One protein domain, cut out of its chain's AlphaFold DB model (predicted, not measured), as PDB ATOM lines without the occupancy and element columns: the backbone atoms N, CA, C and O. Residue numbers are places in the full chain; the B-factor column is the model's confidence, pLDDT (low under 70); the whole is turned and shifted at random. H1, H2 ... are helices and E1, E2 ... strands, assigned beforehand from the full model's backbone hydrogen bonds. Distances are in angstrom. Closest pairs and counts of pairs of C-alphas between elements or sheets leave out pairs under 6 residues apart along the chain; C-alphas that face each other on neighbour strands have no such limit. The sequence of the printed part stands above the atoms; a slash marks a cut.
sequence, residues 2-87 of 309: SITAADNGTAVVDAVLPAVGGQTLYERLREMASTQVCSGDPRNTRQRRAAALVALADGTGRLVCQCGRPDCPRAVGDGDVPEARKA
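AT A GLANCE: This is residues 2 to 87 of the 309 residues of a protein of Nocardia seriolae (UniProt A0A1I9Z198). Two helices, H1 and H2, meet near the last residues of H1 and the first residues of H2 as a wide V, and a small two-strand hairpin, E1 and E2, lies off to one side, joined to the far end of H1 by a tight link. The remaining long stretch, residues 58 to 87, has no named element; it loops out beyond the corner of the V and folds back past the last residues of H2, while residues 18 to 24, of which 19 to 24 belong to H1, stick out free. The printed part has 86 residues, with two named strands and then two named helices along the chain in the order E1, E2, H1, H2; the two-strand sheet is antiparallel. The class is mixed, helices and strands, with under half of the residues in named elements. The whole is only just compact, close to loose, with a radius of gyration of the C-alphas of 13.9 A and spans of 40 by 31 by 27 A.

HOW THE PARTS SIT: E1, residues 2 to 5, and E2, residues 11 to 14, form a hairpin of antiparallel neighbour strands, with 159 degrees between their directions. The C-alphas of Ile 3 and Val 13, which face each other, are 4.6 A apart. N 2 and O 14 are within hydrogen-bond range at 2.8 A, and N 12 and O 4 at 2.9 A. A tight link of 4 residues joins E2 to H1, residues 19 to 35. H1 touches H2, residues 45 to 57, with residues 29 to 34 alone. Their closest C-alphas are those of Ala 33 and Arg 48, 5.0 A apart. The two helices run opposite ways at a steep tilt of 66 degrees. E1 is apart from H1, and both strands are apart from H2. In H1 and H2 every O i to N i+4 pair is within hydrogen-bond range.

IN THESE COORDINATES: E1 begins at C-alpha 2, at (27.801, -38.345, 34.528), and measures 10.3 A from first to last C-alpha; E2 measures 9.9 A. H1, 17 residues and 24.2 A long, begins at C-alpha 19, at (17.327, -45.378, 47.401). H2, 13 residues and 18.5 A long, ends at C-alpha 57, at (24.913, -27.946, 44.431).

THE WHOLE: The C-alphas of Pro 18 and Pro 70 are the two farthest apart, at 41.2 A. The printed part has no cut, and no link between named elements is long; H1 to H2, with 9 residues, is short. The mean pLDDT of the printed part is 91.4, and residues 78 to 79 are under 70.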
ATOM      1  N   SER A   2      27.365 -38.912  35.801       86.56
ATOM      2  CA  SER A   2      27.801 -38.345  34.528       86.56
ATOM      3  C   SER A   2      27.122 -37.002  34.304       86.56
ATOM      4  O   SER A   2      26.047 -36.739  34.846       86.56
ATOM      5  N   ILE A   3      27.778 -36.163  33.513       89.75
ATOM      6  CA  ILE A   3      27.214 -34.932  32.980       89.75
ATOM      7  C   ILE A   3      27.438 -34.941  31.472       89.75
ATOM      8  O   ILE A   3      28.531 -35.286  31.019       89.75
ATOM      9  N   THR A   4      26.405 -34.615  30.708       87.25
ATOM     10  CA  THR A   4      26.467 -34.539  29.247       87.25
ATOM     11  C   THR A   4      25.789 -33.270  28.772       87.25
ATOM     12  O   THR A   4      24.827 -32.803  29.386       87.25
ATOM     13  N   ALA A   5      26.287 -32.720  27.670       86.19
ATOM     14  CA  ALA A   5      25.651 -31.592  27.012       86.19
ATOM     15  C   ALA A   5      24.234 -31.961  26.556       86.19
ATOM     16  O   ALA A   5      23.969 -33.102  26.170       86.19
ATOM     17  N   ALA A   6      23.338 -30.988  26.622       85.56
ATOM     18  CA  ALA A   6      22.032 -31.016  25.986       85.56
ATOM     19  C   ALA A   6      21.883 -29.766  25.114       85.56
ATOM     20  O   ALA A   6      22.762 -28.902  25.083       85.56
ATOM     21  N   ASP A   7      20.759 -29.654  24.417       76.94
ATOM     22  CA  ASP A   7      20.526 -28.526  23.524       76.94
ATOM     23  C   ASP A   7      20.417 -27.200  24.300       76.94
ATOM     24  O   ASP A   7      20.019 -27.153  25.473       76.94
ATOM     25  N   ASN A   8      20.737 -26.096  23.618       78.06
ATOM     26  CA  ASN A   8      20.498 -24.724  24.084       78.06
ATOM     27  C   ASN A   8      21.222 -24.352  25.395       78.06
ATOM     28  O   ASN A   8      20.630 -23.754  26.295       78.06
ATOM     29  N   GLY A   9      22.498 -24.731  25.530       79.75
ATOM     30  CA  GLY A   9      23.327 -24.365  26.685       79.75
ATOM     31  C   GLY A   9      22.913 -25.040  27.998       79.75
ATOM     32  O   GLY A   9      23.224 -24.541  29.082       79.75
ATOM     33  N   THR A  10      22.192 -26.161  27.916       88.88
ATOM     34  CA  THR A  10      21.789 -26.968  29.074       88.88
ATOM     35  C   THR A  10      22.615 -28.252  29.185       88.88
ATOM     36  O   THR A  10      23.369 -28.611  28.284       88.88
ATOM     37  N   ALA A  11      22.509 -28.942  30.322       91.44
ATOM     38  CA  ALA A  11      23.196 -30.208  30.556       91.44
ATOM     39  C   ALA A  11      22.279 -31.211  31.264       91.44
ATOM     40  O   ALA A  11      21.461 -30.835  32.110       91.44
ATOM     41  N   VAL A  12      22.455 -32.493  30.946       91.56
ATOM     42  CA  VAL A  12      21.846 -33.615  31.667       91.56
ATOM     43  C   VAL A  12      22.824 -34.102  32.723       91.56
ATOM     44  O   VAL A  12      24.017 -34.255  32.465       91.56
ATOM     45  N   VAL A  13      22.309 -34.345  33.926       91.88
ATOM     46  CA  VAL A  13      23.065 -34.903  35.045       91.88
ATOM     47  C   VAL A  13      22.421 -36.220  35.451       91.88
ATOM     48  O   VAL A  13      21.282 -36.227  35.914       91.88
ATOM     49  N   ASP A  14      23.175 -37.313  35.344       92.75
ATOM     50  CA  ASP A  14      22.716 -38.663  35.677       92.75
ATOM     51  C   ASP A  14      23.524 -39.261  36.832       92.75
ATOM     52  O   ASP A  14      24.760 -39.221  36.864       92.75
ATOM     53  N   ALA A  15      22.834 -39.855  37.807       93.31
ATOM     54  CA  ALA A  15      23.464 -40.475  38.968       93.31
ATOM     55  C   ALA A  15      22.653 -41.656  39.512       93.31
ATOM     56  O   ALA A  15      21.429 -41.604  39.600       93.31
ATOM     57  N   VAL A  16      23.364 -42.692  39.964       95.94
ATOM     58  CA  VAL A  16      22.801 -43.774  40.778       95.94
ATOM     59  C   VAL A  16      23.085 -43.452  42.239       95.94
ATOM     60  O   VAL A  16      24.241 -43.269  42.623       95.94
ATOM     61  N   LEU A  17      22.026 -43.357  43.040       96.06
ATOM     62  CA  LEU A  17      22.081 -43.011  44.459       96.06
ATOM     63  C   LEU A  17      21.516 -44.160  45.303       96.06
ATOM     64  O   LEU A  17      20.658 -44.903  44.819       96.06
ATOM     65  N   PRO A  18      21.914 -44.288  46.583       98.06
ATOM     66  CA  PRO A  18      21.161 -45.098  47.534       98.06
ATOM     67  C   PRO A  18      19.687 -44.678  47.530       98.06
ATOM     68  O   PRO A  18      19.395 -43.481  47.508       98.06
ATOM     69  N   ALA A  19      18.760 -45.639  47.584       97.88
ATOM     70  CA  ALA A  19      17.327 -45.378  47.401       97.88
ATOM     71  C   ALA A  19      16.787 -44.273  48.330       97.88
ATOM     72  O   ALA A  19      16.084 -43.369  47.882       97.88
ATOM     73  N   VAL A  20      17.189 -44.294  49.607       98.25
ATOM     74  CA  VAL A  20      16.834 -43.248  50.582       98.25
ATOM     75  C   VAL A  20      17.381 -41.886  50.154       98.25
ATOM     76  O   VAL A  20      16.643 -40.909  50.163       98.25
ATOM     77  N   GLY A  21      18.640 -41.820  49.710       97.69
ATOM     78  CA  GLY A  21      19.256 -40.581  49.229       97.69
ATOM     79  C   GLY A  21      18.559 -40.012  47.991       97.69
ATOM     80  O   GLY A  21      18.339 -38.805  47.915       97.69
ATOM     81  N   GLY A  22      18.140 -40.875  47.060       97.06
ATOM     82  CA  GLY A  22      17.339 -40.479  45.900       97.06
ATOM     83  C   GLY A  22      15.989 -39.875  46.297       97.06
ATOM     84  O   GLY A  22      15.639 -38.794  45.821       97.06
ATOM     85  N   GLN A  23      15.264 -40.516  47.220       98.00
ATOM     86  CA  GLN A  23      13.987 -39.994  47.719       98.00
ATOM     87  C   GLN A  23      14.168 -38.678  48.487       98.00
ATOM     88  O   GLN A  23      13.401 -37.739  48.286       98.00
ATOM     89  N   THR A  24      15.202 -38.576  49.330       98.06
ATOM     90  CA  THR A  24      15.531 -37.340  50.055       98.06
ATOM     91  C   THR A  24      15.803 -36.187  49.095       98.06
ATOM     92  O   THR A  24      15.267 -35.096  49.293       98.06
ATOM     93  N   LEU A  25      16.596 -36.417  48.043       97.38
ATOM     94  CA  LEU A  25      16.853 -35.408  47.020       97.38
ATOM     95  C   LEU A  25      15.550 -35.001  46.323       97.38
ATOM     96  O   LEU A  25      15.245 -33.813  46.250       97.38
ATOM     97  N   TYR A  26      14.753 -35.969  45.866       96.38
ATOM     98  CA  TYR A  26      13.497 -35.700  45.169       96.38
ATOM     99  C   TYR A  26      12.533 -34.841  45.999       96.38
ATOM    100  O   TYR A  26      12.023 -33.831  45.502       96.38
ATOM    101  N   GLU A  27      12.303 -35.211  47.261       98.00
ATOM    102  CA  GLU A  27      11.397 -34.473  48.143       98.00
ATOM    103  C   GLU A  27      11.927 -33.076  48.456       98.00
ATOM    104  O   GLU A  27      11.161 -32.113  48.417       98.00
ATOM    105  N   ARG A  28      13.243 -32.922  48.660       98.06
ATOM    106  CA  ARG A  28      13.839 -31.601  48.887       98.06
ATOM    107  C   ARG A  28      13.663 -30.686  47.676       98.06
ATOM    108  O   ARG A  28      13.233 -29.545  47.826       98.06
ATOM    109  N   LEU A  29      13.935 -31.185  46.469       97.81
ATOM    110  CA  LEU A  29      13.742 -30.417  45.234       97.81
ATOM    111  C   LEU A  29      12.274 -30.035  45.031       97.81
ATOM    112  O   LEU A  29      11.973 -28.917  44.608       97.81
ATOM    113  N   ARG A  30      11.348 -30.954  45.333       97.31
ATOM    114  CA  ARG A  30       9.905 -30.702  45.275       97.31
ATOM    115  C   ARG A  30       9.495 -29.604  46.253       97.31
ATOM    116  O   ARG A  30       8.834 -28.661  45.825       97.31
ATOM    117  N   GLU A  31       9.887 -29.724  47.519       97.62
ATOM    118  CA  GLU A  31       9.601 -28.759  48.582       97.62
ATOM    119  C   GLU A  31      10.102 -27.364  48.199       97.62
ATOM    120  O   GLU A  31       9.326 -26.402  48.232       97.62
ATOM    121  N   MET A  32      11.360 -27.258  47.754       97.00
ATOM    122  CA  MET A  32      11.956 -25.997  47.307       97.00
ATOM    123  C   MET A  32      11.142 -25.381  46.165       97.00
ATOM    124  O   MET A  32      10.691 -24.240  46.257       97.00
ATOM    125  N   ALA A  33      10.871 -26.168  45.121       96.81
ATOM    126  CA  ALA A  33      10.134 -25.719  43.945       96.81
ATOM    127  C   ALA A  33       8.691 -25.268  44.241       96.81
ATOM    128  O   ALA A  33       8.163 -24.426  43.513       96.81
ATOM    129  N   SER A  34       8.035 -25.822  45.269       95.38
ATOM    130  CA  SER A  34       6.646 -25.481  45.613       95.38
ATOM    131  C   SER A  34       6.501 -24.385  46.664       95.38
ATOM    132  O   SER A  34       5.499 -23.676  46.661       95.38
ATOM    133  N   THR A  35       7.456 -24.262  47.586       95.31
ATOM    134  CA  THR A  35       7.303 -23.394  48.768       95.31
ATOM    135  C   THR A  35       8.146 -22.128  48.703       95.31
ATOM    136  O   THR A  35       7.788 -21.129  49.325       95.31
ATOM    137  N   GLN A  36       9.252 -22.140  47.955       95.19
ATOM    138  CA  GLN A  36      10.234 -21.053  47.977       95.19
ATOM    139  C   GLN A  36      10.011 -19.995  46.903       95.19
ATOM    140  O   GLN A  36      10.598 -18.922  46.987       95.19
ATOM    141  N   VAL A  37       9.132 -20.256  45.936       96.00
ATOM    142  CA  VAL A  37       8.772 -19.313  44.873       96.00
ATOM    143  C   VAL A  37       7.280 -19.013  44.902       96.00
ATOM    144  O   VAL A  37       6.482 -19.799  45.415       96.00
ATOM    145  N   CYS A  38       6.891 -17.847  44.392       95.75
ATOM    146  CA  CYS A  38       5.483 -17.470  44.317       95.75
ATOM    147  C   CYS A  38       4.811 -18.047  43.057       95.75
ATOM    148  O   CYS A  38       5.461 -18.596  42.166       95.75
ATOM    149  N   SER A  39       3.490 -17.888  42.961       94.25
ATOM    150  CA  SER A  39       2.715 -18.292  41.781       94.25
ATOM    151  C   SER A  39       3.132 -17.568  40.497       94.25
ATOM    152  O   SER A  39       3.026 -18.154  39.427       94.25
ATOM    153  N   GLY A  40       3.642 -16.336  40.604       94.88
ATOM    154  CA  GLY A  40       4.120 -15.532  39.473       94.88
ATOM    155  C   GLY A  40       5.545 -15.848  39.012       94.88
ATOM    156  O   GLY A  40       6.085 -15.105  38.202       94.88
ATOM    157  N   ASP A  41       6.200 -16.882  39.551       96.56
ATOM    158  CA  ASP A  41       7.506 -17.303  39.041       96.56
ATOM    159  C   ASP A  41       7.358 -17.877  37.617       96.56
ATOM    160  O   ASP A  41       6.569 -18.811  37.434       96.56
ATOM    161  N   PRO A  42       8.105 -17.363  36.621       96.06
ATOM    162  CA  PRO A  42       7.902 -17.707  35.213       96.06
ATOM    163  C   PRO A  42       8.306 -19.148  34.877       96.06
ATOM    164  O   PRO A  42       7.914 -19.677  33.839       96.06
ATOM    165  N   ARG A  43       9.087 -19.810  35.739       95.50
ATOM    166  CA  ARG A  43       9.547 -21.180  35.503       95.50
ATOM    167  C   ARG A  43       8.430 -22.175  35.778       95.50
ATOM    168  O   ARG A  43       7.717 -22.060  36.777       95.50
ATOM    169  N   ASN A  44       8.342 -23.226  34.971       95.69
ATOM    170  CA  ASN A  44       7.463 -24.360  35.249       95.69
ATOM    171  C   ASN A  44       8.011 -25.253  36.386       95.69
ATOM    172  O   ASN A  44       9.157 -25.123  36.821       95.69
ATOM    173  N   THR A  45       7.209 -26.209  36.863       94.94
ATOM    174  CA  THR A  45       7.583 -27.107  37.975       94.94
ATOM    175  C   THR A  45       8.899 -27.859  37.748       94.94
ATOM    176  O   THR A  45       9.667 -28.034  38.692       94.94
ATOM    177  N   ARG A  46       9.184 -28.308  36.517       94.25
ATOM    178  CA  ARG A  46      10.421 -29.043  36.197       94.25
ATOM    179  C   ARG A  46      11.631 -28.108  36.241       94.25
ATOM    180  O   ARG A  46      12.616 -28.426  36.899       94.25
ATOM    181  N   GLN A  47      11.515 -26.926  35.639       95.12
ATOM    182  CA  GLN A  47      12.550 -25.887  35.660       95.12
ATOM    183  C   GLN A  47      12.857 -25.402  37.085       95.12
ATOM    184  O   GLN A  47      14.019 -25.228  37.438       95.12
ATOM    185  N   ARG A  48      11.838 -25.250  37.944       97.44
ATOM    186  CA  ARG A  48      12.030 -24.897  39.363       97.44
ATOM    187  C   ARG A  48      12.805 -25.969  40.126       97.44
ATOM    188  O   ARG A  48      13.661 -25.630  40.932       97.44
ATOM    189  N   ARG A  49      12.541 -27.255  39.865       96.81
ATOM    190  CA  ARG A  49      13.297 -28.365  40.474       96.81
ATOM    191  C   ARG A  49      14.742 -28.410  39.987       96.81
ATOM    192  O   ARG A  49      15.631 -28.615  40.801       96.81
ATOM    193  N   ALA A  50      14.979 -28.174  38.697       95.50
ATOM    194  CA  ALA A  50      16.333 -28.066  38.156       95.50
ATOM    195  C   ALA A  50      17.098 -26.895  38.799       95.50
ATOM    196  O   ALA A  50      18.212 -27.072  39.280       95.50
ATOM    197  N   ALA A  51      16.469 -25.723  38.915       95.50
ATOM    198  CA  ALA A  51      17.060 -24.575  39.598       95.50
ATOM    199  C   ALA A  51      17.297 -24.833  41.099       95.50
ATOM    200  O   ALA A  51      18.312 -24.411  41.643       95.50
ATOM    201  N   ALA A  52      16.397 -25.561  41.769       97.00
ATOM    202  CA  ALA A  52      16.599 -25.987  43.154       97.00
ATOM    203  C   ALA A  52      17.794 -26.943  43.293       97.00
ATOM    204  O   ALA A  52      18.528 -26.857  44.273       97.00
ATOM    205  N   LEU A  53      18.020 -27.821  42.311       96.81
ATOM    206  CA  LEU A  53      19.179 -28.713  42.295       96.81
ATOM    207  C   LEU A  53      20.482 -27.921  42.172       96.81
ATOM    208  O   LEU A  53      21.424 -28.206  42.906       96.81
ATOM    209  N   VAL A  54      20.510 -26.899  41.311       94.38
ATOM    210  CA  VAL A  54      21.650 -25.977  41.201       94.38
ATOM    211  C   VAL A  54      21.897 -25.260  42.531       94.38
ATOM    212  O   VAL A  54      23.021 -25.294  43.014       94.38
ATOM    213  N   ALA A  55      20.849 -24.734  43.174       94.19
ATOM    214  CA  ALA A  55      20.961 -24.067  44.473       94.19
ATOM    215  C   ALA A  55      21.475 -24.999  45.594       94.19
ATOM    216  O   ALA A  55      22.169 -24.582  46.517       94.19
ATOM    217  N   LEU A  56      21.146 -26.293  45.555       94.50
ATOM    218  CA  LEU A  56      21.737 -27.258  46.488       94.50
ATOM    219  C   LEU A  56      23.216 -27.520  46.171       94.50
ATOM    220  O   LEU A  56      24.027 -27.628  47.091       94.50
ATOM    221  N   ALA A  57      23.562 -27.631  44.886       92.50
ATOM    222  CA  ALA A  57      24.913 -27.946  44.431       92.50
ATOM    223  C   ALA A  57      25.902 -26.792  44.660       92.50
ATOM    224  O   ALA A  57      27.024 -27.029  45.112       92.50
ATOM    225  N   ASP A  58      25.484 -25.551  44.401       90.81
ATOM    226  CA  ASP A  58      26.281 -24.352  44.670       90.81
ATOM    227  C   ASP A  58      26.318 -23.987  46.164       90.81
ATOM    228  O   ASP A  58      27.101 -23.142  46.582       90.81
ATOM    229  N   GLY A  59      25.535 -24.669  47.004       91.12
ATOM    230  CA  GLY A  59      25.541 -24.499  48.453       91.12
ATOM    231  C   GLY A  59      24.732 -23.309  48.968       91.12
ATOM    232  O   GLY A  59      24.690 -23.128  50.185       91.12
ATOM    233  N   THR A  60      24.057 -22.552  48.098       91.50
ATOM    234  CA  THR A  60      23.115 -21.494  48.505       91.50
ATOM    235  C   THR A  60      21.913 -22.077  49.255       91.50
ATOM    236  O   THR A  60      21.349 -21.446  50.143       91.50
ATOM    237  N   GLY A  61      21.493 -23.297  48.905       92.25
ATOM    238  CA  GLY A  61      20.379 -24.013  49.529       92.25
ATOM    239  C   GLY A  61      19.014 -23.336  49.359       92.25
ATOM    240  O   GLY A  61      18.040 -23.751  49.994       92.25
ATOM    241  N   ARG A  62      18.918 -22.301  48.515       92.31
ATOM    242  CA  ARG A  62      17.742 -21.436  48.405       92.31
ATOM    243  C   ARG A  62      17.386 -21.160  46.949       92.31
ATOM    244  O   ARG A  62      18.137 -20.540  46.208       92.31
ATOM    245  N   LEU A  63      16.178 -21.558  46.555       94.06
ATOM    246  CA  LEU A  63      15.615 -21.212  45.256       94.06
ATOM    247  C   LEU A  63      15.057 -19.781  45.290       94.06
ATOM    248  O   LEU A  63      14.009 -19.525  45.884       94.06
ATOM    249  N   VAL A  64      15.746 -18.855  44.623       92.94
ATOM    250  CA  VAL A  64      15.307 -17.458  44.481       92.94
ATOM    251  C   VAL A  64      14.178 -17.357  43.452       92.94
ATOM    252  O   VAL A  64      14.262 -17.932  42.364       92.94
ATOM    253  N   CYS A  65      13.108 -16.636  43.796       94.19
ATOM    254  CA  CYS A  65      11.965 -16.398  42.913       94.19
ATOM    255  C   CYS A  65      12.321 -15.416  41.784       94.19
ATOM    256  O   CYS A  65      12.916 -14.377  42.038       94.19
ATOM    257  N   GLN A  66      11.896 -15.707  40.552       94.69
ATOM    258  CA  GLN A  66      12.185 -14.896  39.358       94.69
ATOM    259  C   GLN A  66      10.967 -14.106  38.849       94.69
ATOM    260  O   GLN A  66      10.887 -13.770  37.674       94.69
ATOM    261  N   CYS A  67       9.986 -13.808  39.707       94.44
ATOM    262  CA  CYS A  67       8.767 -13.107  39.276       94.44
ATOM    263  C   CYS A  67       8.946 -11.600  39.023       94.44
ATOM    264  O   CYS A  67       7.994 -10.953  38.603       94.44
ATOM    265  N   GLY A  68      10.091 -11.011  39.382       90.75
ATOM    266  CA  GLY A  68      10.395  -9.585  39.179       90.75
ATOM    267  C   GLY A  68       9.605  -8.584  40.038       90.75
ATOM    268  O   GLY A  68       9.920  -7.401  40.030       90.75
ATOM    269  N   ARG A  69       8.592  -9.032  40.791       92.31
ATOM    270  CA  ARG A  69       7.787  -8.168  41.667       92.31
ATOM    271  C   ARG A  69       8.575  -7.678  42.895       92.31
ATOM    272  O   ARG A  69       9.106  -8.529  43.613       92.31
ATOM    273  N   PRO A  70       8.591  -6.362  43.181       88.06
ATOM    274  CA  PRO A  70       9.302  -5.801  44.334       88.06
ATOM    275  C   PRO A  70       8.702  -6.238  45.681       88.06
ATOM    276  O   PRO A  70       9.416  -6.349  46.668       88.06
ATOM    277  N   ASP A  71       7.406  -6.544  45.713       90.69
ATOM    278  CA  ASP A  71       6.636  -6.983  46.882       90.69
ATOM    279  C   ASP A  71       6.405  -8.505  46.901       90.69
ATOM    280  O   ASP A  71       5.436  -9.004  47.479       90.69
ATOM    281  N   CYS A  72       7.269  -9.283  46.238       93.00
ATOM    282  CA  CYS A  72       7.095 -10.728  46.177       93.00
ATOM    283  C   CYS A  72       7.090 -11.333  47.596       93.00
ATOM    284  O   CYS A  72       8.092 -11.237  48.303       93.00
ATOM    285  N   PRO A  73       6.043 -12.084  47.997       92.12
ATOM    286  CA  PRO A  73       5.958 -12.683  49.335       92.12
ATOM    287  C   PRO A  73       7.001 -13.788  49.572       92.12
ATOM    288  O   PRO A  73       7.070 -14.385  50.643       92.12
ATOM    289  N   ARG A  74       7.765 -14.132  48.530       93.06
ATOM    290  CA  ARG A  74       8.843 -15.121  48.533       93.06
ATOM    291  C   ARG A  74      10.197 -14.509  48.171       93.06
ATOM    292  O   ARG A  74      11.149 -15.269  47.971       93.06
ATOM    293  N   ALA A  75      10.272 -13.180  48.060       86.31
ATOM    294  CA  ALA A  75      11.539 -12.475  47.949       86.31
ATOM    295  C   ALA A  75      12.428 -12.831  49.143       86.31
ATOM    296  O   ALA A  75      11.947 -13.103  50.244       86.31
ATOM    297  N   VAL A  76      13.725 -12.868  48.886       82.38
ATOM    298  CA  VAL A  76      14.771 -12.975  49.900       82.38
ATOM    299  C   VAL A  76      15.585 -11.694  49.818       82.38
ATOM    300  O   VAL A  76      15.788 -11.194  48.710       82.38
ATOM    301  N   GLY A  77      15.973 -11.135  50.963       72.38
ATOM    302  CA  GLY A  77      16.820  -9.952  51.001       72.38
ATOM    303  C   GLY A  77      18.247 -10.276  50.568       72.38
ATOM    304  O   GLY A  77      18.696 -11.425  50.647       72.38
ATOM    305  N   ASP A  78      18.973  -9.252  50.127       60.69
ATOM    306  CA  ASP A  78      20.408  -9.368  49.880       60.69
ATOM    307  C   ASP A  78      21.116  -9.735  51.198       60.69
ATOM    308  O   ASP A  78      21.032  -9.007  52.185       60.69
ATOM    309  N   GLY A  79      21.780 -10.897  51.224       67.56
ATOM    310  CA  GLY A  79      22.447 -11.451  52.411       67.56
ATOM    311  C   GLY A  79      21.702 -12.593  53.120       67.56
ATOM    312  O   GLY A  79      22.325 -13.314  53.897       67.56
ATOM    313  N   ASP A  80      20.423 -12.832  52.806       77.56
ATOM    314  CA  ASP A  80      19.665 -13.980  53.346       77.56
ATOM    315  C   ASP A  80      20.027 -15.305  52.653       77.56
ATOM    316  O   ASP A  80      19.706 -16.395  53.137       77.56
ATOM    317  N   VAL A  81      20.675 -15.219  51.489       80.81
ATOM    318  CA  VAL A  81      21.154 -16.366  50.718       80.81
ATOM    319  C   VAL A  81      22.657 -16.528  50.961       80.81
ATOM    320  O   VAL A  81      23.406 -15.591  50.678       80.81
ATOM    321  N   PRO A  82      23.120 -17.695  51.451       84.19
ATOM    322  CA  PRO A  82      24.544 -17.996  51.555       84.19
ATOM    323  C   PRO A  82      25.282 -17.763  50.233       84.19
ATOM    324  O   PRO A  82      24.737 -18.033  49.164       84.19
ATOM    325  N   GLU A  83      26.538 -17.311  50.296       83.88
ATOM    326  CA  GLU A  83      27.365 -17.155  49.094       83.88
ATOM    327  C   GLU A  83      27.559 -18.513  48.402       83.88
ATOM    328  O   GLU A  83      27.883 -19.522  49.038       83.88
ATOM    329  N   ALA A  84      27.376 -18.527  47.080       85.06
ATOM    330  CA  ALA A  84      27.605 -19.710  46.269       85.06
ATOM    331  C   ALA A  84      29.069 -20.167  46.369       85.06
ATOM    332  O   ALA A  84      30.019 -19.391  46.223       85.06
ATOM    333  N   ARG A  85      29.263 -21.467  46.573       85.81
ATOM    334  CA  ARG A  85      30.575 -22.107  46.548       85.81
ATOM    335  C   ARG A  85      31.153 -22.015  45.146       85.81
ATOM    336  O   ARG A  85      30.489 -22.289  44.148       85.81
ATOM    337  N   LYS A  86      32.438 -21.683  45.081       79.31
ATOM    338  CA  LYS A  86      33.154 -21.542  43.814       79.31
ATOM    339  C   LYS A  86      33.472 -22.925  43.254       79.31
ATOM    340  O   LYS A  86      34.299 -23.645  43.809       79.31
ATOM    341  N   ALA A  87      32.813 -23.276  42.156       83.50
ATOM    342  CA  ALA A  87      33.190 -24.400  41.311       83.50
ATOM    343  C   ALA A  87      34.105 -23.915  40.178       83.50
ATOM    344  O   ALA A  87      34.020 -22.769  39.738       83.50
TER     345      ALA A  87